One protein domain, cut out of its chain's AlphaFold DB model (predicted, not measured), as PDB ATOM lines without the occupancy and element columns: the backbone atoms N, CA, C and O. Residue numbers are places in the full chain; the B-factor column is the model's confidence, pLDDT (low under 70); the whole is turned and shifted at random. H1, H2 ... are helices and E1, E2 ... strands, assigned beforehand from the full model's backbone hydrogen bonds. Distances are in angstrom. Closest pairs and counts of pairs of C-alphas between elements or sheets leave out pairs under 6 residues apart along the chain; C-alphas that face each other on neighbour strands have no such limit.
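What this domain is: This is residues 534 to 750 of the 1246 residues of an uncharacterized protein of Armadillidium vulgare (UniProt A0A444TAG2). With little regular structure, two loop-rich lobes make an elongated body: H2 to H5 with hairpins E3-E4 and E5-E6; H1 and H6 to H9 with hairpins E1-E2 and E7-E8. The 217 printed residues, 82 in nine named helices and eight strands, run E1-E2-H1-H2-H3-E3-E4-H4-E5-E6-H5-H6-H7-H8-E7-E8-H9, mixed in class. It is compact, radius of gyration of the C-alphas 18.8 A, spans 56 by 36 by 34 A.

How they stand to each other: In antiparallel hairpin E1-E2, residues 534-536 and 541-544, N 534 is 2.8 A from O 543. H1, 545-550, touches H8, 716-721, about perpendicular at 80 degrees; closest C-alphas 546 and 721, 4.7 A. H2, 568-573, touches H5, 648-653; closest C-alphas 572 and 649, 6.5 A. H6, 663-668, touches H9, 742-747. H3, 595-600, is near H4, 621-626; H7, 689-694, touches no helix. Helix O i to N i+4 pairs are within hydrogen-bond range, except H4, 1 of 2.

Where its parts are: C-alpha 534 is at (194.478, 144.167, 145.298), C-alpha 747 at (226.173, 144.801, 141.737). E3 is 609-612, E4 618-620, E5 636-639, E6 644-647, E7 730-732, E8 739-741.

The domain as a whole: The printed part has no cut. Links H1-H2, H2-H3, H6-H7 and H7-H8 are long; 18 residues have pLDDT under 70.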
ATOM      1  N   VAL A 534     195.308 145.258 145.801       82.25
ATOM      2  CA  VAL A 534     194.478 144.167 145.298       82.25
ATOM      3  C   VAL A 534     193.016 144.478 145.598       82.25
ATOM      4  O   VAL A 534     192.633 144.724 146.744       82.25
ATOM      5  N   SER A 535     192.192 144.468 144.556       73.19
ATOM      6  CA  SER A 535     190.753 144.704 144.611       73.19
ATOM      7  C   SER A 535     190.006 143.382 144.822       73.19
ATOM      8  O   SER A 535     189.658 142.673 143.880       73.19
ATOM      9  N   SER A 536     189.765 143.001 146.081       60.16
ATOM     10  CA  SER A 536     189.022 141.764 146.356       60.16
ATOM     11  C   SER A 536     187.524 141.959 146.098       60.16
ATOM     12  O   SER A 536     186.817 142.584 146.897       60.16
ATOM     13  N   ASN A 537     187.036 141.355 145.009       55.28
ATOM     14  CA  ASN A 537     185.611 141.271 144.659       55.28
ATOM     15  C   ASN A 537     184.749 140.643 145.771       55.28
ATOM     16  O   ASN A 537     183.547 140.890 145.825       55.28
ATOM     17  N   GLU A 538     185.342 139.834 146.653       52.97
ATOM     18  CA  GLU A 538     184.636 139.175 147.759       52.97
ATOM     19  C   GLU A 538     184.490 140.079 148.995       52.97
ATOM     20  O   GLU A 538     183.631 139.833 149.840       52.97
ATOM     21  N   LEU A 539     185.306 141.136 149.105       54.38
ATOM     22  CA  LEU A 539     185.388 141.991 150.297       54.38
ATOM     23  C   LEU A 539     185.043 143.467 150.045       54.38
ATOM     24  O   LEU A 539     184.872 144.203 151.017       54.38
ATOM     25  N   ASN A 540     184.949 143.914 148.783       57.38
ATOM     26  CA  ASN A 540     184.781 145.328 148.398       57.38
ATOM     27  C   ASN A 540     185.794 146.261 149.095       57.38
ATOM     28  O   ASN A 540     185.467 147.368 149.530       57.38
ATOM     29  N   LYS A 541     187.038 145.788 149.221       67.94
ATOM     30  CA  LYS A 541     188.153 146.487 149.870       67.94
ATOM     31  C   LYS A 541     189.406 146.406 149.009       67.94
ATOM     32  O   LYS A 541     189.670 145.381 148.380       67.94
ATOM     33  N   PHE A 542     190.184 147.480 149.053       78.12
ATOM     34  CA  PHE A 542     191.551 147.523 148.552       78.12
ATOM     35  C   PHE A 542     192.487 147.023 149.654       78.12
ATOM     36  O   PHE A 542     192.496 147.581 150.750       78.12
ATOM     37  N   ILE A 543     193.244 145.967 149.368       82.62
ATOM     38  CA  ILE A 543     194.184 145.322 150.295       82.62
ATOM     39  C   ILE A 543     195.596 145.475 149.703       82.62
ATOM     40  O   ILE A 543     195.756 145.176 148.520       82.62
ATOM     41  N   PRO A 544     196.623 145.938 150.438       84.62
ATOM     42  CA  PRO A 544     197.990 146.010 149.914       84.62
ATOM     43  C   PRO A 544     198.479 144.646 149.398       84.62
ATOM     44  O   PRO A 544     198.203 143.624 150.021       84.62
ATOM     45  N   LEU A 545     199.255 144.613 148.306       85.81
ATOM     46  CA  LEU A 545     199.759 143.373 147.690       85.81
ATOM     47  C   LEU A 545     200.426 142.426 148.699       85.81
ATOM     48  O   LEU A 545     200.214 141.218 148.639       85.81
ATOM     49  N   LYS A 546     201.175 142.976 149.659       85.38
ATOM     50  CA  LYS A 546     201.754 142.213 150.770       85.38
ATOM     51  C   LYS A 546     200.693 141.464 151.581       85.38
ATOM     52  O   LYS A 546     200.789 140.252 151.720       85.38
ATOM     53  N   GLU A 547     199.691 142.175 152.089       80.88
ATOM     54  CA  GLU A 547     198.627 141.601 152.919       80.88
ATOM     55  C   GLU A 547     197.792 140.596 152.105       80.88
ATOM     56  O   GLU A 547     197.430 139.542 152.609       80.88
ATOM     57  N   ALA A 548     197.570 140.843 150.810       79.75
ATOM     58  CA  ALA A 548     196.884 139.900 149.924       79.75
ATOM     59  C   ALA A 548     197.676 138.601 149.649       79.75
ATOM     60  O   ALA A 548     197.061 137.554 149.424       79.75
ATOM     61  N   LEU A 549     199.015 138.652 149.678       82.12
ATOM     62  CA  LEU A 549     199.894 137.473 149.634       82.12
ATOM     63  C   LEU A 549     199.922 136.751 150.994       82.12
ATOM     64  O   LEU A 549     199.786 135.533 151.035       82.12
ATOM     65  N   GLU A 550     200.021 137.488 152.106       75.69
ATOM     66  CA  GLU A 550     199.986 136.934 153.473       75.69
ATOM     67  C   GLU A 550     198.632 136.265 153.800       75.69
ATOM     68  O   GLU A 550     198.598 135.250 154.494       75.69
ATOM     69  N   LEU A 551     197.526 136.776 153.246       71.19
ATOM     70  CA  LEU A 551     196.181 136.182 153.312       71.19
ATOM     71  C   LEU A 551     195.943 135.047 152.291       71.19
ATOM     72  O   LEU A 551     194.864 134.457 152.287       71.19
ATOM     73  N   GLY A 552     196.901 134.747 151.407       68.00
ATOM     74  CA  GLY A 552     196.786 133.677 150.405       68.00
ATOM     75  C   GLY A 552     195.762 133.923 149.284       68.00
ATOM     76  O   GLY A 552     195.394 132.985 148.578       68.00
ATOM     77  N   ILE A 553     195.300 135.166 149.097       73.88
ATOM     78  CA  ILE A 553     194.380 135.554 148.009       73.88
ATOM     79  C   ILE A 553     195.101 135.436 146.654       73.88
ATOM     80  O   ILE A 553     194.521 135.004 145.653       73.88
ATOM     81  N   ILE A 554     196.387 135.795 146.643       79.00
ATOM     82  CA  ILE A 554     197.307 135.603 145.522       79.00
ATOM     83  C   ILE A 554     198.298 134.495 145.895       79.00
ATOM     84  O   ILE A 554     198.848 134.487 146.994       79.00
ATOM     85  N   SER A 555     198.531 133.562 144.973       76.69
ATOM     86  CA  SER A 555     199.496 132.475 145.136       76.69
ATOM     87  C   SER A 555     200.936 132.979 145.009       76.69
ATOM     88  O   SER A 555     201.261 133.745 144.100       76.69
ATOM     89  N   THR A 556     201.828 132.477 145.866       71.69
ATOM     90  CA  THR A 556     203.281 132.713 145.788       71.69
ATOM     91  C   THR A 556     203.999 131.818 144.769       71.69
ATOM     92  O   THR A 556     205.210 131.943 144.601       71.69
ATOM     93  N   SER A 557     203.287 130.906 144.102       66.50
ATOM     94  CA  SER A 557     203.813 130.026 143.046       66.50
ATOM     95  C   SER A 557     202.769 129.794 141.955       66.50
ATOM     96  O   SER A 557     201.624 129.454 142.263       66.50
ATOM     97  N   ASP A 558     203.160 129.912 140.687       57.47
ATOM     98  CA  ASP A 558     202.215 129.826 139.564       57.47
ATOM     99  C   ASP A 558     201.880 128.373 139.180       57.47
ATOM    100  O   ASP A 558     200.846 128.098 138.566       57.47
ATOM    101  N   TYR A 559     202.757 127.431 139.543       59.34
ATOM    102  CA  TYR A 559     202.703 126.033 139.119       59.34
ATOM    103  C   TYR A 559     202.825 125.077 140.311       59.34
ATOM    104  O   TYR A 559     203.620 125.300 141.222       59.34
ATOM    105  N   SER A 560     202.069 123.975 140.274       47.31
ATOM    106  CA  SER A 560     202.253 122.863 141.218       47.31
ATOM    107  C   SER A 560     203.634 122.227 141.020       47.31
ATOM    108  O   SER A 560     204.098 122.108 139.885       47.31
ATOM    109  N   SER A 561     204.282 121.827 142.117       45.16
ATOM    110  CA  SER A 561     205.745 121.733 142.286       45.16
ATOM    111  C   SER A 561     206.485 120.604 141.539       45.16
ATOM    112  O   SER A 561     207.497 120.099 142.029       45.16
ATOM    113  N   ASN A 562     206.041 120.212 140.342       48.66
ATOM    114  CA  ASN A 562     206.733 119.261 139.468       48.66
ATOM    115  C   ASN A 562     207.994 119.888 138.838       48.66
ATOM    116  O   ASN A 562     208.057 120.133 137.633       48.66
ATOM    117  N   SER A 563     209.034 120.072 139.656       52.34
ATOM    118  CA  SER A 563     210.371 120.602 139.311       52.34
ATOM    119  C   SER A 563     211.181 119.738 138.314       52.34
ATOM    120  O   SER A 563     212.400 119.874 138.215       52.34
ATOM    121  N   GLN A 564     210.524 118.818 137.608       56.34
ATOM    122  CA  GLN A 564     211.095 117.903 136.615       56.34
ATOM    123  C   GLN A 564     210.596 118.192 135.186       56.34
ATOM    124  O   GLN A 564     211.161 117.657 134.237       56.34
ATOM    125  N   ILE A 565     209.563 119.027 135.017       70.56
ATOM    126  CA  ILE A 565     208.995 119.370 133.704       70.56
ATOM    127  C   ILE A 565     209.751 120.574 133.117       70.56
ATOM    128  O   ILE A 565     209.899 121.596 133.786       70.56
ATOM    129  N   LEU A 566     210.208 120.467 131.866       75.75
ATOM    130  CA  LEU A 566     210.978 121.511 131.176       75.75
ATOM    131  C   LEU A 566     210.070 122.583 130.548       75.75
ATOM    132  O   LEU A 566     208.907 122.322 130.219       75.75
ATOM    133  N   GLY A 567     210.616 123.782 130.320       84.25
ATOM    134  CA  GLY A 567     210.018 124.747 129.393       84.25
ATOM    135  C   GLY A 567     210.097 124.279 127.934       84.25
ATOM    136  O   GLY A 567     210.878 123.389 127.580       84.25
ATOM    137  N   LEU A 568     209.316 124.901 127.048       88.44
ATOM    138  CA  LEU A 568     209.491 124.723 125.607       88.44
ATOM    139  C   LEU A 568     210.862 125.259 125.196       88.44
ATOM    140  O   LEU A 568     211.614 124.523 124.564       88.44
ATOM    141  N   ALA A 569     211.215 126.475 125.627       87.88
ATOM    142  CA  ALA A 569     212.513 127.101 125.366       87.88
ATOM    143  C   ALA A 569     213.699 126.235 125.842       87.88
ATOM    144  O   ALA A 569     214.677 126.096 125.108       87.88
ATOM    145  N   ASP A 570     213.582 125.580 127.005       83.25
ATOM    146  CA  ASP A 570     214.587 124.628 127.519       83.25
ATOM    147  C   ASP A 570     214.748 123.394 126.628       83.25
ATOM    148  O   ASP A 570     215.844 122.856 126.459       83.25
ATOM    149  N   THR A 571     213.639 122.925 126.058       84.38
ATOM    150  CA  THR A 571     213.623 121.760 125.172       84.38
ATOM    151  C   THR A 571     214.287 122.102 123.831       84.38
ATOM    152  O   THR A 571     214.997 121.262 123.274       84.38
ATOM    153  N   ILE A 572     214.169 123.354 123.356       86.62
ATOM    154  CA  ILE A 572     214.955 123.853 122.212       86.62
ATOM    155  C   ILE A 572     216.440 123.953 122.589       86.62
ATOM    156  O   ILE A 572     217.287 123.427 121.869       86.62
ATOM    157  N   SER A 573     216.771 124.572 123.730       82.00
ATOM    158  CA  SER A 573     218.165 124.832 124.118       82.00
ATOM    159  C   SER A 573     218.967 123.560 124.420       82.00
ATOM    160  O   SER A 573     220.172 123.531 124.187       82.00
ATOM    161  N   GLN A 574     218.316 122.494 124.902       78.12
ATOM    162  CA  GLN A 574     218.924 121.165 125.086       78.12
ATOM    163  C   GLN A 574     219.013 120.344 123.781       78.12
ATOM    164  O   GLN A 574     219.493 119.211 123.807       78.12
ATOM    165  N   GLY A 575     218.554 120.875 122.641       78.44
ATOM    166  CA  GLY A 575     218.556 120.167 121.355       78.44
ATOM    167  C   GLY A 575     217.568 118.997 121.286       78.44
ATOM    168  O   GLY A 575     217.709 118.119 120.437       78.44
ATOM    169  N   LEU A 576     216.554 118.970 122.157       82.31
ATOM    170  CA  LEU A 576     215.534 117.919 122.242       82.31
ATOM    171  C   LEU A 576     214.397 118.144 121.223       82.31
ATOM    172  O   LEU A 576     213.227 117.882 121.496       82.31
ATOM    173  N   ILE A 577     214.741 118.640 120.031       85.12
ATOM    174  CA  ILE A 577     213.825 118.882 118.913       85.12
ATOM    175  C   ILE A 577     214.446 118.318 117.639       85.12
ATOM    176  O   ILE A 577     215.605 118.580 117.327       85.12
ATOM    177  N   ASN A 578     213.665 117.555 116.877       83.94
ATOM    178  CA  ASN A 578     214.086 117.031 115.585       83.94
ATOM    179  C   ASN A 578     214.141 118.181 114.557       83.94
ATOM    180  O   ASN A 578     213.081 118.710 114.211       83.94
ATOM    181  N   PRO A 579     215.317 118.561 114.020       73.12
ATOM    182  CA  PRO A 579     215.440 119.732 113.147       73.12
ATOM    183  C   PRO A 579     214.698 119.574 111.810       73.12
ATOM    184  O   PRO A 579     214.340 120.567 111.186       73.12
ATOM    185  N   CYS A 580     214.420 118.340 111.375       72.88
ATOM    186  CA  CYS A 580     213.741 118.065 110.107       72.88
ATOM    187  C   CYS A 580     212.207 118.064 110.217       72.88
ATOM    188  O   CYS A 580     211.531 118.250 109.207       72.88
ATOM    189  N   THR A 581     211.644 117.825 111.409       79.88
ATOM    190  CA  THR A 581     210.180 117.768 111.621       79.88
ATOM    191  C   THR A 581     209.657 118.786 112.634       79.88
ATOM    192  O   THR A 581     208.446 118.916 112.784       79.88
ATOM    193  N   SER A 582     210.550 119.490 113.340       81.50
ATOM    194  CA  SER A 582     210.256 120.346 114.501       81.50
ATOM    195  C   SER A 582     209.386 119.673 115.579       81.50
ATOM    196  O   SER A 582     208.693 120.340 116.345       81.50
ATOM    197  N   GLN A 583     209.429 118.338 115.653       86.19
ATOM    198  CA  GLN A 583     208.794 117.554 116.711       86.19
ATOM    199  C   GLN A 583     209.719 117.424 117.917       86.19
ATOM    200  O   GLN A 583     210.944 117.393 117.788       86.19
ATOM    201  N   LEU A 584     209.107 117.317 119.088       87.06
ATOM    202  CA  LEU A 584     209.781 117.256 120.376       87.06
ATOM    203  C   LEU A 584     210.275 115.829 120.627       87.06
ATOM    204  O   LEU A 584     209.548 114.874 120.350       87.06
ATOM    205  N   ILE A 585     211.494 115.684 121.141       83.50
ATOM    206  CA  ILE A 585     212.135 114.397 121.421       83.50
ATOM    207  C   ILE A 585     212.103 114.151 122.928       83.50
ATOM    208  O   ILE A 585     212.704 114.895 123.702       83.50
ATOM    209  N   ASP A 586     211.439 113.083 123.358       81.88
ATOM    210  CA  ASP A 586     211.394 112.728 124.776       81.88
ATOM    211  C   ASP A 586     212.757 112.231 125.301       81.88
ATOM    212  O   ASP A 586     213.294 111.215 124.845       81.88
ATOM    213  N   LYS A 587     213.280 112.907 126.335       69.88
ATOM    214  CA  LYS A 587     214.489 112.526 127.091       69.88
ATOM    215  C   LYS A 587     214.344 111.175 127.818       69.88
ATOM    216  O   LYS A 587     215.334 110.636 128.302       69.88
ATOM    217  N   HIS A 588     213.143 110.601 127.882       68.06
ATOM    218  CA  HIS A 588     212.874 109.320 128.536       68.06
ATOM    219  C   HIS A 588     212.365 108.204 127.611       68.06
ATOM    220  O   HIS A 588     212.160 107.091 128.095       68.06
ATOM    221  N   SER A 589     212.213 108.441 126.300       69.56
ATOM    222  CA  SER A 589     211.808 107.387 125.345       69.56
ATOM    223  C   SER A 589     212.299 107.547 123.897       69.56
ATOM    224  O   SER A 589     211.916 106.740 123.050       69.56
ATOM    225  N   ASP A 590     213.091 108.582 123.584       72.31
ATOM    226  CA  ASP A 590     213.546 108.959 122.225       72.31
ATOM    227  C   ASP A 590     212.418 109.084 121.176       72.31
ATOM    228  O   ASP A 590     212.634 109.079 119.965       72.31
ATOM    229  N   SER A 591     211.176 109.184 121.652       80.31
ATOM    230  CA  SER A 591     209.980 109.211 120.823       80.31
ATOM    231  C   SER A 591     209.653 110.639 120.400       80.31
ATOM    232  O   SER A 591     209.762 111.573 121.198       80.31
ATOM    233  N   LEU A 592     209.231 110.794 119.143       84.81
ATOM    234  CA  LEU A 592     208.833 112.077 118.565       84.81
ATOM    235  C   LEU A 592     207.376 112.399 118.910       84.81
ATOM    236  O   LEU A 592     206.488 111.595 118.626       84.81
ATOM    237  N   TYR A 593     207.129 113.592 119.450       87.00
ATOM    238  CA  TYR A 593     205.795 114.060 119.829       87.00
ATOM    239  C   TYR A 593     205.460 115.432 119.235       87.00
ATOM    240  O   TYR A 593     206.328 116.291 119.050       87.00
ATOM    241  N   SER A 594     204.173 115.647 118.943       89.00
ATOM    242  CA  SER A 594     203.633 116.990 118.703       89.00
ATOM    243  C   SER A 594     203.612 117.814 119.997       89.00
ATOM    244  O   SER A 594     203.745 117.274 121.097       89.00
ATOM    245  N   ILE A 595     203.427 119.132 119.882       89.06
ATOM    246  CA  ILE A 595     203.435 120.034 121.048       89.06
ATOM    247  C   ILE A 595     202.278 119.695 122.009       89.06
ATOM    248  O   ILE A 595     202.479 119.627 123.220       89.06
ATOM    249  N   GLU A 596     201.087 119.392 121.484       88.69
ATOM    250  CA  GLU A 596     199.930 118.969 122.292       88.69
ATOM    251  C   GLU A 596     200.141 117.590 122.952       88.69
ATOM    252  O   GLU A 596     199.767 117.395 124.110       88.69
ATOM    253  N   GLU A 597     200.785 116.638 122.266       87.25
ATOM    254  CA  GLU A 597     201.133 115.327 122.840       87.25
ATOM    255  C   GLU A 597     202.190 115.432 123.948       87.25
ATOM    256  O   GLU A 597     202.089 114.740 124.960       87.25
ATOM    257  N   ALA A 598     203.186 116.306 123.793       86.62
ATOM    258  CA  ALA A 598     204.209 116.528 124.810       86.62
ATOM    259  C   ALA A 598     203.644 117.204 126.070       86.62
ATOM    260  O   ALA A 598     203.992 116.807 127.182       86.62
ATOM    261  N   ILE A 599     202.734 118.173 125.912       88.06
ATOM    262  CA  ILE A 599     202.050 118.828 127.040       88.06
ATOM    263  C   ILE A 599     201.127 117.832 127.756       88.06
ATOM    264  O   ILE A 599     201.189 117.708 128.976       88.06
ATOM    265  N   THR A 600     200.317 117.059 127.023       86.56
ATOM    266  CA  THR A 600     199.419 116.051 127.630       86.56
ATOM    267  C   THR A 600     200.159 114.884 128.294       86.56
ATOM    268  O   THR A 600     199.597 114.237 129.177       86.56
ATOM    269  N   LYS A 601     201.429 114.643 127.936       81.00
ATOM    270  CA  LYS A 601     202.335 113.693 128.607       81.00
ATOM    271  C   LYS A 601     203.203 114.312 129.713       81.00
ATOM    272  O   LYS A 601     204.005 113.593 130.297       81.00
ATOM    273  N   ASN A 602     203.046 115.605 130.020       78.50
ATOM    274  CA  ASN A 602     203.879 116.362 130.969       78.50
ATOM    275  C   ASN A 602     205.391 116.354 130.644       78.50
ATOM    276  O   ASN A 602     206.216 116.482 131.543       78.50
ATOM    277  N   ILE A 603     205.763 116.226 129.367       81.75
ATOM    278  CA  ILE A 603     207.161 116.333 128.907       81.75
ATOM    279  C   ILE A 603     207.584 117.812 128.873       81.75
ATOM    280  O   ILE A 603     208.716 118.143 129.217       81.75
ATOM    281  N   ILE A 604     206.655 118.706 128.509       86.94
ATOM    282  CA  ILE A 604     206.839 120.165 128.504       86.94
ATOM    283  C   ILE A 604     205.722 120.842 129.297       86.94
ATOM    284  O   ILE A 604     204.552 120.465 129.197       86.94
ATOM    285  N   SER A 605     206.071 121.887 130.047       85.50
ATOM    286  CA  SER A 605     205.117 122.700 130.793       85.50
ATOM    287  C   SER A 605     204.411 123.683 129.861       85.50
ATOM    288  O   SER A 605     204.950 124.723 129.486       85.50
ATOM    289  N   GLY A 606     203.156 123.384 129.516       83.69
ATOM    290  CA  GLY A 606     202.338 124.254 128.663       83.69
ATOM    291  C   GLY A 606     201.998 125.628 129.269       83.69
ATOM    292  O   GLY A 606     201.444 126.480 128.575       83.69
ATOM    293  N   ASN A 607     202.309 125.852 130.552       83.00
ATOM    294  CA  ASN A 607     201.866 127.013 131.329       83.00
ATOM    295  C   ASN A 607     202.933 128.114 131.503       83.00
ATOM    296  O   ASN A 607     202.617 129.148 132.088       83.00
ATOM    297  N   VAL A 608     204.167 127.923 131.018       86.00
ATOM    298  CA  VAL A 608     205.252 128.919 131.143       86.00
ATOM    299  C   VAL A 608     205.136 129.993 130.057       86.00
ATOM    300  O   VAL A 608     204.899 129.679 128.888       86.00
ATOM    301  N   CYS A 609     205.296 131.264 130.437       87.31
ATOM    302  CA  CYS A 609     205.235 132.426 129.543       87.31
ATOM    303  C   CYS A 609     206.538 132.605 128.743       87.31
ATOM    304  O   CYS A 609     207.394 133.405 129.105       87.31
ATOM    305  N   GLU A 610     206.696 131.858 127.647       89.44
ATOM    306  CA  GLU A 610     207.951 131.811 126.870       89.44
ATOM    307  C   GLU A 610     207.858 132.397 125.452       89.44
ATOM    308  O   GLU A 610     208.868 132.499 124.760       89.44
ATOM    309  N   ILE A 611     206.660 132.756 124.985       91.00
ATOM    310  CA  ILE A 611     206.417 133.057 123.566       91.00
ATOM    311  C   ILE A 611     205.970 134.504 123.412       91.00
ATOM    312  O   ILE A 611     204.947 134.889 123.979       91.00
ATOM    313  N   PHE A 612     206.696 135.298 122.623       89.31
ATOM    314  CA  PHE A 612     206.296 136.670 122.326       89.31
ATOM    315  C   PHE A 612     205.124 136.743 121.339       89.31
ATOM    316  O   PHE A 612     205.047 136.019 120.349       89.31
ATOM    317  N   THR A 613     204.223 137.684 121.611       86.81
ATOM    318  CA  THR A 613     203.152 138.135 120.711       86.81
ATOM    319  C   THR A 613     203.555 139.426 119.994       86.81
ATOM    320  O   THR A 613     204.431 140.148 120.469       86.81
ATOM    321  N   GLU A 614     202.867 139.789 118.904       80.69
ATOM    322  CA  GLU A 614     203.056 141.083 118.214       80.69
ATOM    323  C   GLU A 614     202.901 142.299 119.142       80.69
ATOM    324  O   GLU A 614     203.553 143.323 118.959       80.69
ATOM    325  N   ALA A 615     202.048 142.182 120.167       81.62
ATOM    326  CA  ALA A 615     201.839 143.218 121.175       81.62
ATOM    327  C   ALA A 615     203.062 143.435 122.093       81.62
ATOM    328  O   ALA A 615     203.088 144.405 122.848       81.62
ATOM    329  N   GLY A 616     204.058 142.542 122.041       83.25
ATOM    330  CA  GLY A 616     205.240 142.521 122.904       83.25
ATOM    331  C   GLY A 616     205.056 141.783 124.229       83.25
ATOM    332  O   GLY A 616     206.005 141.709 125.006       83.25
ATOM    333  N   ASN A 617     203.872 141.228 124.491       89.12
ATOM    334  CA  ASN A 617     203.595 140.444 125.696       89.12
ATOM    335  C   ASN A 617     204.070 139.002 125.492       89.12
ATOM    336  O   ASN A 617     203.890 138.454 124.395       89.12
ATOM    337  N   LYS A 618     204.590 138.361 126.542       90.56
ATOM    338  CA  LYS A 618     204.786 136.908 126.567       90.56
ATOM    339  C   LYS A 618     203.491 136.195 126.955       90.56
ATOM    340  O   LYS A 618     202.765 136.614 127.858       90.56
ATOM    341  N   VAL A 619     203.213 135.090 126.274       89.69
ATOM    342  CA  VAL A 619     202.068 134.212 126.540       89.69
ATOM    343  C   VAL A 619     202.521 132.783 126.811       89.69
ATOM    344  O   VAL A 619     203.626 132.377 126.446       89.69
ATOM    345  N   THR A 620     201.646 132.019 127.467       90.50
ATOM    346  CA  THR A 620     201.869 130.594 127.727       90.50
ATOM    347  C   THR A 620     201.858 129.789 126.427       90.50
ATOM    348  O   THR A 620     201.189 130.175 125.465       90.50
ATOM    349  N   VAL A 621     202.536 128.636 126.388       90.44
ATOM    350  CA  VAL A 621     202.468 127.710 125.235       90.44
ATOM    351  C   VAL A 621     201.017 127.301 124.949       90.44
ATOM    352  O   VAL A 621     200.575 127.305 123.800       90.44
ATOM    353  N   ASN A 622     200.240 127.051 126.008       90.19
ATOM    354  CA  ASN A 622     198.811 126.767 125.939       90.19
ATOM    355  C   ASN A 622     197.990 127.917 125.328       90.19
ATOM    356  O   ASN A 622     197.008 127.650 124.639       90.19
ATOM    357  N   ASP A 623     198.356 129.184 125.543       89.00
ATOM    358  CA  ASP A 623     197.686 130.331 124.916       89.00
ATOM    359  C   ASP A 623     198.172 130.577 123.478       89.00
ATOM    360  O   ASP A 623     197.354 130.848 122.601       89.00
ATOM    361  N   ALA A 624     199.466 130.402 123.193       89.88
ATOM    362  CA  ALA A 624     200.025 130.522 121.844       89.88
ATOM    363  C   ALA A 624     199.426 129.503 120.855       89.88
ATOM    364  O   ALA A 624     199.219 129.833 119.685       89.88
ATOM    365  N   LEU A 625     199.099 128.293 121.327       90.44
ATOM    366  CA  LEU A 625     198.356 127.287 120.561       90.44
ATOM    367  C   LEU A 625     196.919 127.749 120.247       90.44
ATOM    368  O   LEU A 625     196.488 127.659 119.100       90.44
ATOM    369  N   LYS A 626     196.190 128.312 121.226       89.81
ATOM    370  CA  LYS A 626     194.827 128.861 121.022       89.81
ATOM    371  C   LYS A 626     194.816 130.047 120.052       89.81
ATOM    372  O   LYS A 626     193.867 130.204 119.290       89.81
ATOM    373  N   LEU A 627     195.859 130.878 120.097       86.75
ATOM    374  CA  LEU A 627     196.052 132.036 119.218       86.75
ATOM    375  C   LEU A 627     196.560 131.656 117.814       86.75
ATOM    376  O   LEU A 627     196.615 132.515 116.941       86.75
ATOM    377  N   GLY A 628     196.943 130.394 117.581       85.88
ATOM    378  CA  GLY A 628     197.481 129.925 116.299       85.88
ATOM    379  C   GLY A 628     198.918 130.371 115.994       85.88
ATOM    380  O   GLY A 628     199.397 130.135 114.887       85.88
ATOM    381  N   ILE A 629     199.615 130.978 116.963       89.38
ATOM    382  CA  ILE A 629     201.022 131.403 116.849       89.38
ATOM    383  C   ILE A 629     201.943 130.175 116.767       89.38
ATOM    384  O   ILE A 629     202.934 130.179 116.039       89.38
ATOM    385  N   LEU A 630     201.593 129.092 117.472       89.50
ATOM    386  CA  LEU A 630     202.233 127.784 117.327       89.50
ATOM    387  C   LEU A 630     201.317 126.794 116.605       89.50
ATOM    388  O   LEU A 630     200.158 126.610 116.974       89.50
ATOM    389  N   ASN A 631     201.868 126.076 115.625       87.62
ATOM    390  CA  ASN A 631     201.184 124.966 114.969       87.62
ATOM    391  C   ASN A 631     201.617 123.622 115.578       87.62
ATOM    392  O   ASN A 631     202.651 123.074 115.192       87.62
ATOM    393  N   SER A 632     200.793 123.068 116.476       78.75
ATOM    394  CA  SER A 632     201.026 121.775 117.149       78.75
ATOM    395  C   SER A 632     201.515 120.659 116.214       78.75
ATOM    396  O   SER A 632     202.489 119.972 116.518       78.75
ATOM    397  N   ARG A 633     200.869 120.502 115.048       78.12
ATOM    398  CA  ARG A 633     201.103 119.378 114.124       78.12
ATOM    399  C   ARG A 633     202.327 119.544 113.227       78.12
ATOM    400  O   ARG A 633     202.783 118.555 112.665       78.12
ATOM    401  N   LYS A 634     202.802 120.777 113.031       76.19
ATOM    402  CA  LYS A 634     203.955 121.088 112.168       76.19
ATOM    403  C   LYS A 634     205.213 121.492 112.932       76.19
ATOM    404  O   LYS A 634     206.255 121.607 112.301       76.19
ATOM    405  N   GLY A 635     205.109 121.785 114.230       78.00
ATOM    406  CA  GLY A 635     206.217 122.373 114.987       78.00
ATOM    407  C   GLY A 635     206.682 123.715 114.408       78.00
ATOM    408  O   GLY A 635     207.860 124.037 114.468       78.00
ATOM    409  N   SER A 636     205.786 124.485 113.785       85.25
ATOM    410  CA  SER A 636     206.133 125.767 113.158       85.25
ATOM    411  C   SER A 636     205.609 126.936 113.984       85.25
ATOM    412  O   SER A 636     204.419 126.959 114.320       85.25
ATOM    413  N   PHE A 637     206.469 127.919 114.235       88.56
ATOM    414  CA  PHE A 637     206.095 129.225 114.766       88.56
ATOM    415  C   PHE A 637     205.640 130.127 113.613       88.56
ATOM    416  O   PHE A 637     206.297 130.177 112.574       88.56
ATOM    417  N   TYR A 638     204.520 130.826 113.771       88.19
ATOM    418  CA  TYR A 638     204.030 131.798 112.798       88.19
ATOM    419  C   TYR A 638     204.419 133.212 113.242       88.19
ATOM    420  O   TYR A 638     203.804 133.803 114.130       88.19
ATOM    421  N   ASP A 639     205.466 133.742 112.611       84.50
ATOM    422  CA  ASP A 639     205.892 135.130 112.739       84.50
ATOM    423  C   ASP A 639     204.919 136.008 111.950       84.50
ATOM    424  O   ASP A 639     205.004 136.127 110.726       84.50
ATOM    425  N   VAL A 640     203.957 136.590 112.668       80.19
ATOM    426  CA  VAL A 640     202.910 137.442 112.093       80.19
ATOM    427  C   VAL A 640     203.494 138.742 111.524       80.19
ATOM    428  O   VAL A 640     203.059 139.189 110.463       80.19
ATOM    429  N   ALA A 641     204.536 139.294 112.159       80.31
ATOM    430  CA  ALA A 641     205.157 140.558 111.767       80.31
ATOM    431  C   ALA A 641     205.892 140.458 110.418       80.31
ATOM    432  O   ALA A 641     205.853 141.396 109.622       80.31
ATOM    433  N   ASN A 642     206.517 139.309 110.133       82.31
ATOM    434  CA  ASN A 642     207.102 139.007 108.821       82.31
ATOM    435  C   ASN A 642     206.166 138.201 107.896       82.31
ATOM    436  O   ASN A 642     206.515 137.974 106.736       82.31
ATOM    437  N   ASN A 643     204.995 137.770 108.385       84.19
ATOM    438  CA  ASN A 643     204.061 136.845 107.727       84.19
ATOM    439  C   ASN A 643     204.765 135.572 107.203       84.19
ATOM    440  O   ASN A 643     204.669 135.206 106.028       84.19
ATOM    441  N   GLN A 644     205.540 134.922 108.077       88.56
ATOM    442  CA  GLN A 644     206.367 133.758 107.746       88.56
ATOM    443  C   GLN A 644     206.224 132.640 108.780       88.56
ATOM    444  O   GLN A 644     206.057 132.876 109.973       88.56
ATOM    445  N   TYR A 645     206.326 131.397 108.311       87.19
ATOM    446  CA  TYR A 645     206.442 130.229 109.180       87.19
ATOM    447  C   TYR A 645     207.921 129.912 109.385       87.19
ATOM    448  O   TYR A 645     208.625 129.639 108.415       87.19
ATOM    449  N   LEU A 646     208.359 129.942 110.638       88.62
ATOM    450  CA  LEU A 646     209.709 129.614 111.085       88.62
ATOM    451  C   LEU A 646     209.706 128.234 111.756       88.62
ATOM    452  O   LEU A 646     208.688 127.824 112.332       88.62
ATOM    453  N   SER A 647     210.835 127.523 111.743       88.44
ATOM    454  CA  SER A 647     211.020 126.402 112.676       88.44
ATOM    455  C   SER A 647     211.091 126.900 114.128       88.44
ATOM    456  O   SER A 647     211.379 128.071 114.393       88.44
ATOM    457  N   LEU A 648     210.855 126.005 115.095       89.12
ATOM    458  CA  LEU A 648     211.047 126.326 116.519       89.12
ATOM    459  C   LEU A 648     212.480 126.798 116.823       89.12
ATOM    460  O   LEU A 648     212.663 127.670 117.668       89.12
ATOM    461  N   VAL A 649     213.478 126.262 116.112       88.75
ATOM    462  CA  VAL A 649     214.893 126.625 116.290       88.75
ATOM    463  C   VAL A 649     215.158 128.046 115.783       88.75
ATOM    464  O   VAL A 649     215.664 128.867 116.538       88.75
ATOM    465  N   GLU A 650     214.712 128.395 114.572       87.94
ATOM    466  CA  GLU A 650     214.818 129.769 114.045       87.94
ATOM    467  C   GLU A 650     214.085 130.799 114.923       87.94
ATOM    468  O   GLU A 650     214.542 131.931 115.089       87.94
ATOM    469  N   ALA A 651     212.929 130.430 115.484       88.94
ATOM    470  CA  ALA A 651     212.169 131.299 116.380       88.94
ATOM    471  C   ALA A 651     212.871 131.501 117.738       88.94
ATOM    472  O   ALA A 651     212.764 132.577 118.330       88.94
ATOM    473  N   TYR A 652     213.626 130.505 118.209       90.62
ATOM    474  CA  TYR A 652     214.490 130.606 119.387       90.62
ATOM    475  C   TYR A 652     215.742 131.455 119.114       90.62
ATOM    476  O   TYR A 652     216.052 132.357 119.888       90.62
ATOM    477  N   GLU A 653     216.412 131.252 117.974       88.62
ATOM    478  CA  GLU A 653     217.565 132.059 117.538       88.62
ATOM    479  C   GLU A 653     217.207 133.549 117.383       88.62
ATOM    480  O   GLU A 653     217.981 134.422 117.775       88.62
ATOM    481  N   LYS A 654     215.998 133.853 116.889       87.44
ATOM    482  CA  LYS A 654     215.439 135.218 116.826       87.44
ATOM    483  C   LYS A 654     214.888 135.742 118.165       87.44
ATOM    484  O   LYS A 654     214.313 136.826 118.188       87.44
ATOM    485  N   GLN A 655     215.024 134.992 119.262       87.44
ATOM    486  CA  GLN A 655     214.504 135.305 120.605       87.44
ATOM    487  C   GLN A 655     212.969 135.465 120.707       87.44
ATOM    488  O   GLN A 655     212.460 135.897 121.740       87.44
ATOM    489  N   LEU A 656     212.212 135.065 119.678       87.75
ATOM    490  CA  LEU A 656     210.739 135.085 119.662       87.75
ATOM    491  C   LEU A 656     210.149 134.024 120.608       87.75
ATOM    492  O   LEU A 656     209.073 134.222 121.178       87.75
ATOM    493  N   ILE A 657     210.886 132.926 120.806       90.50
ATOM    494  CA  ILE A 657     210.671 131.939 121.869       90.50
ATOM    495  C   ILE A 657     211.867 132.015 122.822       90.50
ATOM    496  O   ILE A 657     212.984 131.674 122.442       90.50
ATOM    497  N   CYS A 658     211.654 132.456 124.060       88.50
ATOM    498  CA  CYS A 658     212.686 132.484 125.098       88.50
ATOM    499  C   CYS A 658     212.069 132.496 126.504       88.50
ATOM    500  O   CYS A 658     210.996 133.069 126.716       88.50
ATOM    501  N   ARG A 659     212.770 131.910 127.485       86.69
ATOM    502  CA  ARG A 659     212.333 131.861 128.894       86.69
ATOM    503  C   ARG A 659     211.938 133.250 129.425       86.69
ATOM    504  O   ARG A 659     212.524 134.248 128.990       86.69
ATOM    505  N   PRO A 660     210.968 133.365 130.348       88.81
ATOM    506  CA  PRO A 660     210.781 134.601 131.104       88.81
ATOM    507  C   PRO A 660     212.083 134.959 131.849       88.81
ATOM    508  O   PRO A 660     212.842 134.080 132.253       88.81
ATOM    509  N   TYR A 661     212.391 136.252 131.953       89.12
ATOM    510  CA  TYR A 661     213.692 136.737 132.425       89.12
ATOM    511  C   TYR A 661     213.743 136.831 133.956       89.12
ATOM    512  O   TYR A 661     212.773 137.258 134.583       89.12
ATOM    513  N   SER A 662     214.887 136.525 134.575       89.38
ATOM    514  CA  SER A 662     215.133 136.938 135.962       89.38
ATOM    515  C   SER A 662     215.556 138.411 136.029       89.38
ATOM    516  O   SER A 662     216.029 138.997 135.051       89.38
ATOM    517  N   LEU A 663     215.451 139.017 137.217       89.00
ATOM    518  CA  LEU A 663     215.854 140.413 137.434       89.00
ATOM    519  C   LEU A 663     217.339 140.679 137.130       89.00
ATOM    520  O   LEU A 663     217.676 141.794 136.725       89.00
ATOM    521  N   LYS A 664     218.226 139.680 137.279       87.81
ATOM    522  CA  LYS A 664     219.627 139.823 136.850       87.81
ATOM    523  C   LYS A 664     219.758 139.755 135.328       87.81
ATOM    524  O   LYS A 664     220.509 140.551 134.780       87.81
ATOM    525  N   ASP A 665     219.007 138.899 134.638       88.25
ATOM    526  CA  ASP A 665     219.101 138.795 133.172       88.25
ATOM    527  C   ASP A 665     218.614 140.092 132.499       88.25
ATOM    528  O   ASP A 665     219.229 140.570 131.546       88.25
ATOM    529  N   CYS A 666     217.580 140.740 133.056       89.62
ATOM    530  CA  CYS A 666     217.177 142.090 132.648       89.62
ATOM    531  C   CYS A 666     218.280 143.142 132.873       89.62
ATOM    532  O   CYS A 666     218.370 144.100 132.107       89.62
ATOM    533  N   CYS A 667     219.122 142.983 133.898       88.25
ATOM    534  CA  CYS A 667     220.271 143.855 134.137       88.25
ATOM    535  C   CYS A 667     221.407 143.574 133.139       88.25
ATOM    536  O   CYS A 667     221.908 144.503 132.511       88.25
ATOM    537  N   ASP A 668     221.767 142.302 132.934       85.62
ATOM    538  CA  ASP A 668     222.823 141.877 132.005       85.62
ATOM    539  C   ASP A 668     222.502 142.265 130.545       85.62
ATOM    540  O   ASP A 668     223.400 142.609 129.776       85.62
ATOM    541  N   GLN A 669     221.218 142.259 130.160       86.44
ATOM    542  CA  GLN A 669     220.746 142.672 128.830       86.44
ATOM    543  C   GLN A 669     220.464 144.184 128.701       86.44
ATOM    544  O   GLN A 669     220.019 144.627 127.645       86.44
ATOM    545  N   ASN A 670     220.735 144.995 129.733       88.31
ATOM    546  CA  ASN A 670     220.432 146.438 129.775       88.31
ATOM    547  C   ASN A 670     218.938 146.772 129.529       88.31
ATOM    548  O   ASN A 670     218.597 147.827 128.993       88.31
ATOM    549  N   LEU A 671     218.038 145.866 129.925       89.38
ATOM    550  CA  LEU A 671     216.587 146.084 129.930       89.38
ATOM    551  C   LEU A 671     216.121 146.772 131.224       89.38
ATOM    552  O   LEU A 671     215.075 147.412 131.235       89.38
ATOM    553  N   LEU A 672     216.873 146.642 132.318       89.88
ATOM    554  CA  LEU A 672     216.582 147.266 133.607       89.88
ATOM    555  C   LEU A 672     217.167 148.688 133.682       89.88
ATOM    556  O   LEU A 672     218.380 148.869 133.607       89.88
ATOM    557  N   ASN A 673     216.310 149.688 133.884       88.38
ATOM    558  CA  ASN A 673     216.713 151.080 134.085       88.38
ATOM    559  C   ASN A 673     217.046 151.361 135.567       88.38
ATOM    560  O   ASN A 673     216.482 150.747 136.474       88.38
ATOM    561  N   GLU A 674     217.887 152.369 135.838       83.62
ATOM    562  CA  GLU A 674     218.271 152.773 137.208       83.62
ATOM    563  C   GLU A 674     217.079 153.147 138.109       83.62
ATOM    564  O   GLU A 674     217.142 152.992 139.328       83.62
ATOM    565  N   ASN A 675     215.981 153.614 137.504       83.50
ATOM    566  CA  ASN A 675     214.746 154.009 138.182       83.50
ATOM    567  C   ASN A 675     213.809 152.834 138.536       83.50
ATOM    568  O   ASN A 675     212.682 153.084 138.950       83.50
ATOM    569  N   GLY A 676     214.232 151.581 138.332       83.44
ATOM    570  CA  GLY A 676     213.435 150.387 138.641       83.44
ATOM    571  C   GLY A 676     212.443 149.960 137.552       83.44
ATOM    572  O   GLY A 676     211.766 148.947 137.717       83.44
ATOM    573  N   THR A 677     212.355 150.689 136.433       90.62
ATOM    574  CA  THR A 677     211.516 150.294 135.286       90.62
ATOM    575  C   THR A 677     212.232 149.310 134.362       90.62
ATOM    576  O   THR A 677     213.452 149.361 134.203       90.62
ATOM    577  N   ILE A 678     211.464 148.432 133.718       92.88
ATOM    578  CA  ILE A 678     211.961 147.398 132.804       92.88
ATOM    579  C   ILE A 678     211.513 147.728 131.381       92.88
ATOM    580  O   ILE A 678     210.342 147.993 131.128       92.88
ATOM    581  N   ARG A 679     212.441 147.713 130.433       90.88
ATOM    582  CA  ARG A 679     212.188 147.909 129.008       90.88
ATOM    583  C   ARG A 679     211.703 146.602 128.385       90.88
ATOM    584  O   ARG A 679     212.427 145.612 128.373       90.88
ATOM    585  N   ASN A 680     210.495 146.607 127.827       89.69
ATOM    586  CA  ASN A 680     209.993 145.502 127.013       89.69
ATOM    587  C   ASN A 680     210.883 145.367 125.752       89.69
ATOM    588  O   ASN A 680     211.032 146.355 125.026       89.69
ATOM    589  N   PRO A 681     211.487 144.194 125.470       85.88
ATOM    590  CA  PRO A 681     212.497 144.064 124.414       85.88
ATOM    591  C   PRO A 681     211.923 144.196 122.995       85.88
ATOM    592  O   PRO A 681     212.625 144.649 122.093       85.88
ATOM    593  N   VAL A 682     210.640 143.867 122.795       85.31
ATOM    594  CA  VAL A 682     209.962 143.973 121.494       85.31
ATOM    595  C   VAL A 682     209.473 145.405 121.264       85.31
ATOM    596  O   VAL A 682     209.826 146.044 120.273       85.31
ATOM    597  N   THR A 683     208.687 145.957 122.193       86.69
ATOM    598  CA  THR A 683     208.064 147.284 122.006       86.69
ATOM    599  C   THR A 683     208.968 148.452 122.379       86.69
ATOM    600  O   THR A 683     208.640 149.594 122.062       86.69
ATOM    601  N   ASN A 684     210.091 148.189 123.057       87.56
ATOM    602  CA  ASN A 684     211.035 149.184 123.573       87.56
ATOM    603  C   ASN A 684     210.419 150.215 124.540       87.56
ATOM    604  O   ASN A 684     211.018 151.255 124.811       87.56
ATOM    605  N   LYS A 685     209.239 149.915 125.096       90.06
ATOM    606  CA  LYS A 685     208.561 150.731 126.110       90.06
ATOM    607  C   LYS A 685     209.058 150.366 127.505       90.06
ATOM    608  O   LYS A 685     209.223 149.186 127.810       90.06
ATOM    609  N   ASN A 686     209.242 151.371 128.354       91.31
ATOM    610  CA  ASN A 686     209.500 151.163 129.777       91.31
ATOM    611  C   ASN A 686     208.194 150.796 130.496       91.31
ATOM    612  O   ASN A 686     207.152 151.396 130.240       91.31
ATOM    613  N   ARG A 687     208.288 149.819 131.395       90.88
ATOM    614  CA  ARG A 687     207.213 149.213 132.182       90.88
ATOM    615  C   ARG A 687     207.547 149.276 133.667       90.88
ATOM    616  O   ARG A 687     208.720 149.201 134.039       90.88
ATOM    617  N   THR A 688     206.537 149.400 134.525       90.69
ATOM    618  CA  THR A 688     206.732 149.190 135.971       90.69
ATOM    619  C   THR A 688     207.033 147.713 136.253       90.69
ATOM    620  O   THR A 688     206.815 146.847 135.400       90.69
ATOM    621  N   LEU A 689     207.519 147.403 137.458       90.81
ATOM    622  CA  LEU A 689     207.830 146.026 137.843       90.81
ATOM    623  C   LEU A 689     206.592 145.108 137.775       90.81
ATOM    624  O   LEU A 689     206.685 143.991 137.270       90.81
ATOM    625  N   LEU A 690     205.422 145.596 138.211       90.38
ATOM    626  CA  LEU A 690     204.161 144.853 138.113       90.38
ATOM    627  C   LEU A 690     203.632 144.775 136.669       90.38
ATOM    628  O   LEU A 690     203.116 143.732 136.278       90.38
ATOM    629  N   GLU A 691     203.816 145.807 135.836       89.38
ATOM    630  CA  GLU A 691     203.479 145.733 134.403       89.38
ATOM    631  C   GLU A 691     204.304 144.653 133.688       89.38
ATOM    632  O   GLU A 691     203.751 143.878 132.915       89.38
ATOM    633  N   ALA A 692     205.609 144.558 133.971       91.00
ATOM    634  CA  ALA A 692     206.483 143.543 133.381       91.00
ATOM    635  C   ALA A 692     206.111 142.110 133.814       91.00
ATOM    636  O   ALA A 692     206.279 141.169 133.034       91.00
ATOM    637  N   VAL A 693     205.556 141.945 135.022       90.19
ATOM    638  CA  VAL A 693     204.917 140.693 135.462       90.19
ATOM    639  C   VAL A 693     203.631 140.430 134.670       90.19
ATOM    640  O   VAL A 693     203.476 139.342 134.129       90.19
ATOM    641  N   GLY A 694     202.735 141.413 134.534       87.44
ATOM    642  CA  GLY A 694     201.478 141.268 133.782       87.44
ATOM    643  C   GLY A 694     201.663 140.994 132.282       87.44
ATOM    644  O   GLY A 694     200.905 140.223 131.694       87.44
ATOM    645  N   GLU A 695     202.704 141.562 131.664       88.94
ATOM    646  CA  GLU A 695     203.134 141.252 130.290       88.94
ATOM    647  C   GLU A 695     203.870 139.899 130.179       88.94
ATOM    648  O   GLU A 695     204.235 139.500 129.075       88.94
ATOM    649  N   GLY A 696     204.090 139.178 131.288       87.62
ATOM    650  CA  GLY A 696     204.744 137.863 131.326       87.62
ATOM    651  C   GLY A 696     206.250 137.883 131.045       87.62
ATOM    652  O   GLY A 696     206.825 136.845 130.726       87.62
ATOM    653  N   ILE A 697     206.888 139.055 131.103       90.62
ATOM    654  CA  ILE A 697     208.298 139.244 130.728       90.62
ATOM    655  C   ILE A 697     209.228 138.663 131.799       90.62
ATOM    656  O   ILE A 697     210.253 138.078 131.453       90.62
ATOM    657  N   LEU A 698     208.869 138.821 133.077       90.00
ATOM    658  CA  LEU A 698     209.630 138.324 134.224       90.00
ATOM    659  C   LEU A 698     209.195 136.926 134.668       90.00
ATOM    660  O   LEU A 698     208.008 136.603 134.631       90.00
ATOM    661  N   ASP A 699     210.145 136.133 135.171       86.50
ATOM    662  CA  ASP A 699     209.839 134.878 135.863       86.50
ATOM    663  C   ASP A 699     209.540 135.143 137.345       86.50
ATOM    664  O   ASP A 699     210.355 135.707 138.081       86.50
ATOM    665  N   LEU A 700     208.358 134.717 137.789       84.94
ATOM    666  CA  LEU A 700     207.908 134.825 139.174       84.94
ATOM    667  C   LEU A 700     208.479 133.740 140.092       84.94
ATOM    668  O   LEU A 700     208.541 133.949 141.303       84.94
ATOM    669  N   ASN A 701     208.882 132.598 139.535       81.25
ATOM    670  CA  ASN A 701     209.139 131.350 140.253       81.25
ATOM    671  C   ASN A 701     210.635 131.141 140.550       81.25
ATOM    672  O   ASN A 701     210.978 130.438 141.506       81.25
ATOM    673  N   ILE A 702     211.535 131.782 139.793       81.88
ATOM    674  CA  ILE A 702     212.990 131.697 140.006       81.88
ATOM    675  C   ILE A 702     213.391 132.363 141.332       81.88
ATOM    676  O   ILE A 702     213.296 133.583 141.497       81.88
ATOM    677  N   LYS A 703     213.944 131.562 142.254       84.12
ATOM    678  CA  LYS A 703     214.494 132.011 143.546       84.12
ATOM    679  C   LYS A 703     215.830 132.750 143.378       84.12
ATOM    680  O   LYS A 703     216.898 132.210 143.646       84.12
ATOM    681  N   SER A 704     215.748 133.987 142.893       86.69
ATOM    682  CA  SER A 704     216.870 134.844 142.474       86.69
ATOM    683  C   SER A 704     217.256 135.928 143.489       86.69
ATOM    684  O   SER A 704     218.339 136.508 143.385       86.69
ATOM    685  N   ILE A 705     216.389 136.216 144.468       89.75
ATOM    686  CA  ILE A 705     216.447 137.433 145.293       89.75
ATOM    687  C   ILE A 705     216.863 137.075 146.722       89.75
ATOM    688  O   ILE A 705     216.143 136.367 147.423       89.75
ATOM    689  N   LYS A 706     218.021 137.553 147.182       86.56
ATOM    690  CA  LYS A 706     218.544 137.244 148.519       86.56
ATOM    691  C   LYS A 706     217.785 138.015 149.600       86.56
ATOM    692  O   LYS A 706     217.765 139.244 149.593       86.56
ATOM    693  N   ASN A 707     217.234 137.296 150.572       85.81
ATOM    694  CA  ASN A 707     216.775 137.846 151.842       85.81
ATOM    695  C   ASN A 707     217.949 137.853 152.824       85.81
ATOM    696  O   ASN A 707     218.489 136.802 153.171       85.81
ATOM    697  N   THR A 708     218.364 139.036 153.266       84.31
ATOM    698  CA  THR A 708     219.488 139.193 154.195       84.31
ATOM    699  C   THR A 708     219.158 138.646 155.584       84.31
ATOM    700  O   THR A 708     219.953 137.886 156.138       84.31
ATOM    701  N   ARG A 709     217.965 138.945 156.117       83.75
ATOM    702  CA  ARG A 709     217.510 138.550 157.461       83.75
ATOM    703  C   ARG A 709     217.285 137.045 157.596       83.75
ATOM    704  O   ARG A 709     217.667 136.462 158.604       83.75
ATOM    705  N   LEU A 710     216.670 136.419 156.593       77.00
ATOM    706  CA  LEU A 710     216.398 134.974 156.574       77.00
ATOM    707  C   LEU A 710     217.551 134.145 155.979       77.00
ATOM    708  O   LEU A 710     217.496 132.919 156.015       77.00
ATOM    709  N   LYS A 711     218.582 134.799 155.420       79.00
ATOM    710  CA  LYS A 711     219.721 134.191 154.701       79.00
ATOM    711  C   LYS A 711     219.339 133.237 153.552       79.00
ATOM    712  O   LYS A 711     220.171 132.458 153.101       79.00
ATOM    713  N   CYS A 712     218.113 133.315 153.040       79.12
ATOM    714  CA  CYS A 712     217.595 132.461 151.970       79.12
ATOM    715  C   CYS A 712     217.355 133.240 150.668       79.12
ATOM    716  O   CYS A 712     217.327 134.471 150.661       79.12
ATOM    717  N   PHE A 713     217.136 132.525 149.562       83.19
ATOM    718  CA  PHE A 713     216.709 133.118 148.293       83.19
ATOM    719  C   PHE A 713     215.197 132.977 148.097       83.19
ATOM    720  O   PHE A 713     214.634 131.890 148.249       83.19
ATOM    721  N   HIS A 714     214.561 134.085 147.731       86.25
ATOM    722  CA  HIS A 714     213.143 134.197 147.428       86.25
ATOM    723  C   HIS A 714     212.879 134.281 145.931       86.25
ATOM    724  O   HIS A 714     213.711 134.769 145.159       86.25
ATOM    725  N   ASN A 715     211.691 133.816 145.546       88.00
ATOM    726  CA  ASN A 715     211.097 134.118 144.247       88.00
ATOM    727  C   ASN A 715     210.463 135.530 144.276       88.00
ATOM    728  O   ASN A 715     210.500 136.198 145.314       88.00
ATOM    729  N   LEU A 716     209.913 136.028 143.162       89.25
ATOM    730  CA  LEU A 716     209.475 137.431 143.114       89.25
ATOM    731  C   LEU A 716     208.243 137.700 144.004       89.25
ATOM    732  O   LEU A 716     208.172 138.748 144.645       89.25
ATOM    733  N   ALA A 717     207.317 136.743 144.119       87.19
ATOM    734  CA  ALA A 717     206.148 136.865 144.995       87.19
ATOM    735  C   ALA A 717     206.527 136.810 146.490       87.19
ATOM    736  O   ALA A 717     206.085 137.648 147.277       87.19
ATOM    737  N   GLU A 718     207.413 135.886 146.879       87.19
ATOM    738  CA  GLU A 718     207.997 135.822 148.226       87.19
ATOM    739  C   GLU A 718     208.764 137.111 148.582       87.19
ATOM    740  O   GLU A 718     208.709 137.574 149.723       87.19
ATOM    741  N   ALA A 719     209.449 137.729 147.612       90.00
ATOM    742  CA  ALA A 719     210.173 138.983 147.816       90.00
ATOM    743  C   ALA A 719     209.242 140.184 148.062       90.00
ATOM    744  O   ALA A 719     209.570 141.022 148.907       90.00
ATOM    745  N   PHE A 720     208.080 140.257 147.398       89.50
ATOM    746  CA  PHE A 720     207.045 141.254 147.707       89.50
ATOM    747  C   PHE A 720     206.420 141.014 149.090       89.50
ATOM    748  O   PHE A 720     206.339 141.942 149.897       89.50
ATOM    749  N   MET A 721     206.043 139.766 149.401       86.81
ATOM    750  CA  MET A 721     205.479 139.373 150.701       86.81
ATOM    751  C   MET A 721     206.405 139.768 151.864       86.81
ATOM    752  O   MET A 721     205.991 140.432 152.813       86.81
ATOM    753  N   HIS A 722     207.698 139.451 151.767       85.62
ATOM    754  CA  HIS A 722     208.678 139.811 152.795       85.62
ATOM    755  C   HIS A 722     209.211 141.251 152.703       85.62
ATOM    756  O   HIS A 722     210.052 141.629 153.521       85.62
ATOM    757  N   SER A 723     208.708 142.057 151.760       87.38
ATOM    758  CA  SER A 723     209.107 143.456 151.528       87.38
ATOM    759  C   SER A 723     210.597 143.639 151.181       87.38
ATOM    760  O   SER A 723     211.166 144.699 151.421       87.38
ATOM    761  N   VAL A 724     211.221 142.602 150.608       91.00
ATOM    762  CA  VAL A 724     212.602 142.611 150.080       91.00
ATOM    763  C   VAL A 724     212.665 143.358 148.745       91.00
ATOM    764  O   VAL A 724     213.675 143.981 148.421       91.00
ATOM    765  N   ILE A 725     211.580 143.314 147.970       91.62
ATOM    766  CA  ILE A 725     211.377 144.160 146.793       91.62
ATOM    767  C   ILE A 725     210.098 144.971 146.986       91.62
ATOM    768  O   ILE A 725     209.083 144.458 147.459       91.62
ATOM    769  N   LEU A 726     210.179 146.252 146.635       88.81
ATOM    770  CA  LEU A 726     209.095 147.224 146.731       88.81
ATOM    771  C   LEU A 726     208.411 147.406 145.364       88.81
ATOM    772  O   LEU A 726     209.017 147.157 144.317       88.81
ATOM    773  N   VAL A 727     207.151 147.850 145.367       84.62
ATOM    774  CA  VAL A 727     206.316 147.994 144.155       84.62
ATOM    775  C   VAL A 727     206.931 148.989 143.158       84.62
ATOM    776  O   VAL A 727     206.843 148.797 141.947       84.62
ATOM    777  N   GLU A 728     207.656 149.987 143.661       83.12
ATOM    778  CA  GLU A 728     208.368 151.024 142.906       83.12
ATOM    779  C   GLU A 728     209.652 150.521 142.210       83.12
ATOM    780  O   GLU A 728     210.436 151.331 141.717       83.12
ATOM    781  N   GLY A 729     209.917 149.209 142.189       86.38
ATOM    782  CA  GLY A 729     211.090 148.638 141.519       86.38
ATOM    783  C   GLY A 729     212.405 148.888 142.264       86.38
ATOM    784  O   GLY A 729     213.428 149.194 141.649       86.38
ATOM    785  N   LYS A 730     212.390 148.771 143.598       90.94
ATOM    786  CA  LYS A 730     213.566 148.947 144.473       90.94
ATOM    787  C   LYS A 730     213.797 147.715 145.346       90.94
ATOM    788  O   LYS A 730     212.844 147.033 145.714       90.94
ATOM    789  N   TYR A 731     215.056 147.456 145.692       93.00
ATOM    790  CA  TYR A 731     215.448 146.434 146.666       93.00
ATOM    791  C   TYR A 731     215.552 147.060 148.062       93.00
ATOM    792  O   TYR A 731     216.041 148.181 148.189       93.00
ATOM    793  N   CYS A 732     215.130 146.332 149.093       91.00
ATOM    794  CA  CYS A 732     215.241 146.721 150.495       91.00
ATOM    795  C   CYS A 732     216.005 145.643 151.276       91.00
ATOM    796  O   CYS A 732     215.591 144.481 151.327       91.00
ATOM    797  N   ASP A 733     217.121 146.021 151.900       88.31
ATOM    798  CA  ASP A 733     217.857 145.131 152.796       88.31
ATOM    799  C   ASP A 733     217.097 144.968 154.124       88.31
ATOM    800  O   ASP A 733     217.038 145.867 154.960       88.31
ATOM    801  N   THR A 734     216.558 143.770 154.348       85.31
ATOM    802  CA  THR A 734     215.770 143.411 155.540       85.31
ATOM    803  C   THR A 734     216.517 143.413 156.884       85.31
ATOM    804  O   THR A 734     215.874 143.149 157.905       85.31
ATOM    805  N   ILE A 735     217.832 143.668 156.901       86.56
ATOM    806  CA  ILE A 735     218.631 143.882 158.121       86.56
ATOM    807  C   ILE A 735     218.874 145.376 158.355       86.56
ATOM    808  O   ILE A 735     218.609 145.862 159.450       86.56
ATOM    809  N   THR A 736     219.394 146.097 157.359       87.06
ATOM    810  CA  THR A 736     219.800 147.509 157.523       87.06
ATOM    811  C   THR A 736     218.670 148.510 157.289       87.06
ATOM    812  O   THR A 736     218.774 149.655 157.721       87.06
ATOM    813  N   GLY A 737     217.607 148.109 156.588       83.94
ATOM    814  CA  GLY A 737     216.584 149.015 156.068       83.94
ATOM    815  C   GLY A 737     217.037 149.834 154.852       83.94
ATOM    816  O   GLY A 737     216.271 150.673 154.382       83.94
ATOM    817  N   GLU A 738     218.251 149.619 154.319       90.06
ATOM    818  CA  GLU A 738     218.727 150.335 153.129       90.06
ATOM    819  C   GLU A 738     217.864 149.997 151.903       90.06
ATOM    820  O   GLU A 738     217.867 148.866 151.406       90.06
ATOM    821  N   VAL A 739     217.174 151.011 151.372       92.19
ATOM    822  CA  VAL A 739     216.488 150.940 150.077       92.19
ATOM    823  C   VAL A 739     217.438 151.404 148.973       92.19
ATOM    824  O   VAL A 739     217.984 152.505 149.022       92.19
ATOM    825  N   MET A 740     217.614 150.573 147.949       90.00
ATOM    826  CA  MET A 740     218.572 150.775 146.860       90.00
ATOM    827  C   MET A 740     217.998 150.335 145.504       90.00
ATOM    828  O   MET A 740     217.002 149.609 145.442       90.00
ATOM    829  N   SER A 741     218.594 150.780 144.392       91.38
ATOM    830  CA  SER A 741     218.092 150.398 143.062       91.38
ATOM    831  C   SER A 741     218.383 148.926 142.751       91.38
ATOM    832  O   SER A 741     219.371 148.357 143.221       91.38
ATOM    833  N   LEU A 742     217.535 148.297 141.929       91.44
ATOM    834  CA  LEU A 742     217.711 146.893 141.530       91.44
ATOM    835  C   LEU A 742     219.067 146.659 140.830       91.44
ATOM    836  O   LEU A 742     219.727 145.657 141.100       91.44
ATOM    837  N   VAL A 743     219.536 147.620 140.023       89.81
ATOM    838  CA  VAL A 743     220.866 147.597 139.380       89.81
ATOM    839  C   VAL A 743     221.989 147.560 140.428       89.81
ATOM    840  O   VAL A 743     222.882 146.713 140.371       89.81
ATOM    841  N   GLN A 744     221.922 148.419 141.451       88.31
ATOM    842  CA  GLN A 744     222.889 148.398 142.554       88.31
ATOM    843  C   GLN A 744     222.805 147.092 143.365       88.31
ATOM    844  O   GLN A 744     223.829 146.608 143.846       88.31
ATOM    845  N   ALA A 745     221.616 146.500 143.514       89.12
ATOM    846  CA  ALA A 745     221.419 145.245 144.240       89.12
ATOM    847  C   ALA A 745     222.011 144.037 143.488       89.12
ATOM    848  O   ALA A 745     222.591 143.154 144.120       89.12
ATOM    849  N   VAL A 746     221.965 144.031 142.149       88.50
ATOM    850  CA  VAL A 746     222.726 143.085 141.309       88.50
ATOM    851  C   VAL A 746     224.237 143.273 141.522       88.50
ATOM    852  O   VAL A 746     224.944 142.296 141.767       88.50
ATOM    853  N   HIS A 747     224.743 144.514 141.521       84.38
ATOM    854  CA  HIS A 747     226.173 144.801 141.737       84.38
ATOM    855  C   HIS A 747     226.693 144.525 143.162       84.38
ATOM    856  O   HIS A 747     227.875 144.206 143.308       84.38
ATOM    857  N   LYS A 748     225.844 144.620 144.201       83.38
ATOM    858  CA  LYS A 748     226.133 144.142 145.573       83.38
ATOM    859  C   LYS A 748     225.973 142.611 145.716       83.38
ATOM    860  O   LYS A 748     226.290 142.070 146.771       83.38
ATOM    861  N   GLY A 749     225.477 141.899 144.696       81.94
ATOM    862  CA  GLY A 749     225.248 140.448 144.742       81.94
ATOM    863  C   GLY A 749     224.016 140.006 145.549       81.94
ATOM    864  O   GLY A 749     223.919 138.838 145.925       81.94
ATOM    865  N   PHE A 750     223.072 140.913 145.821       86.12
ATOM    866  CA  PHE A 750     221.788 140.597 146.460       86.12
ATOM    867  C   PHE A 750     220.756 140.014 145.482       86.12
ATOM    868  O   PHE A 750     219.828 139.329 145.908       86.12
TER     869      PHE A 750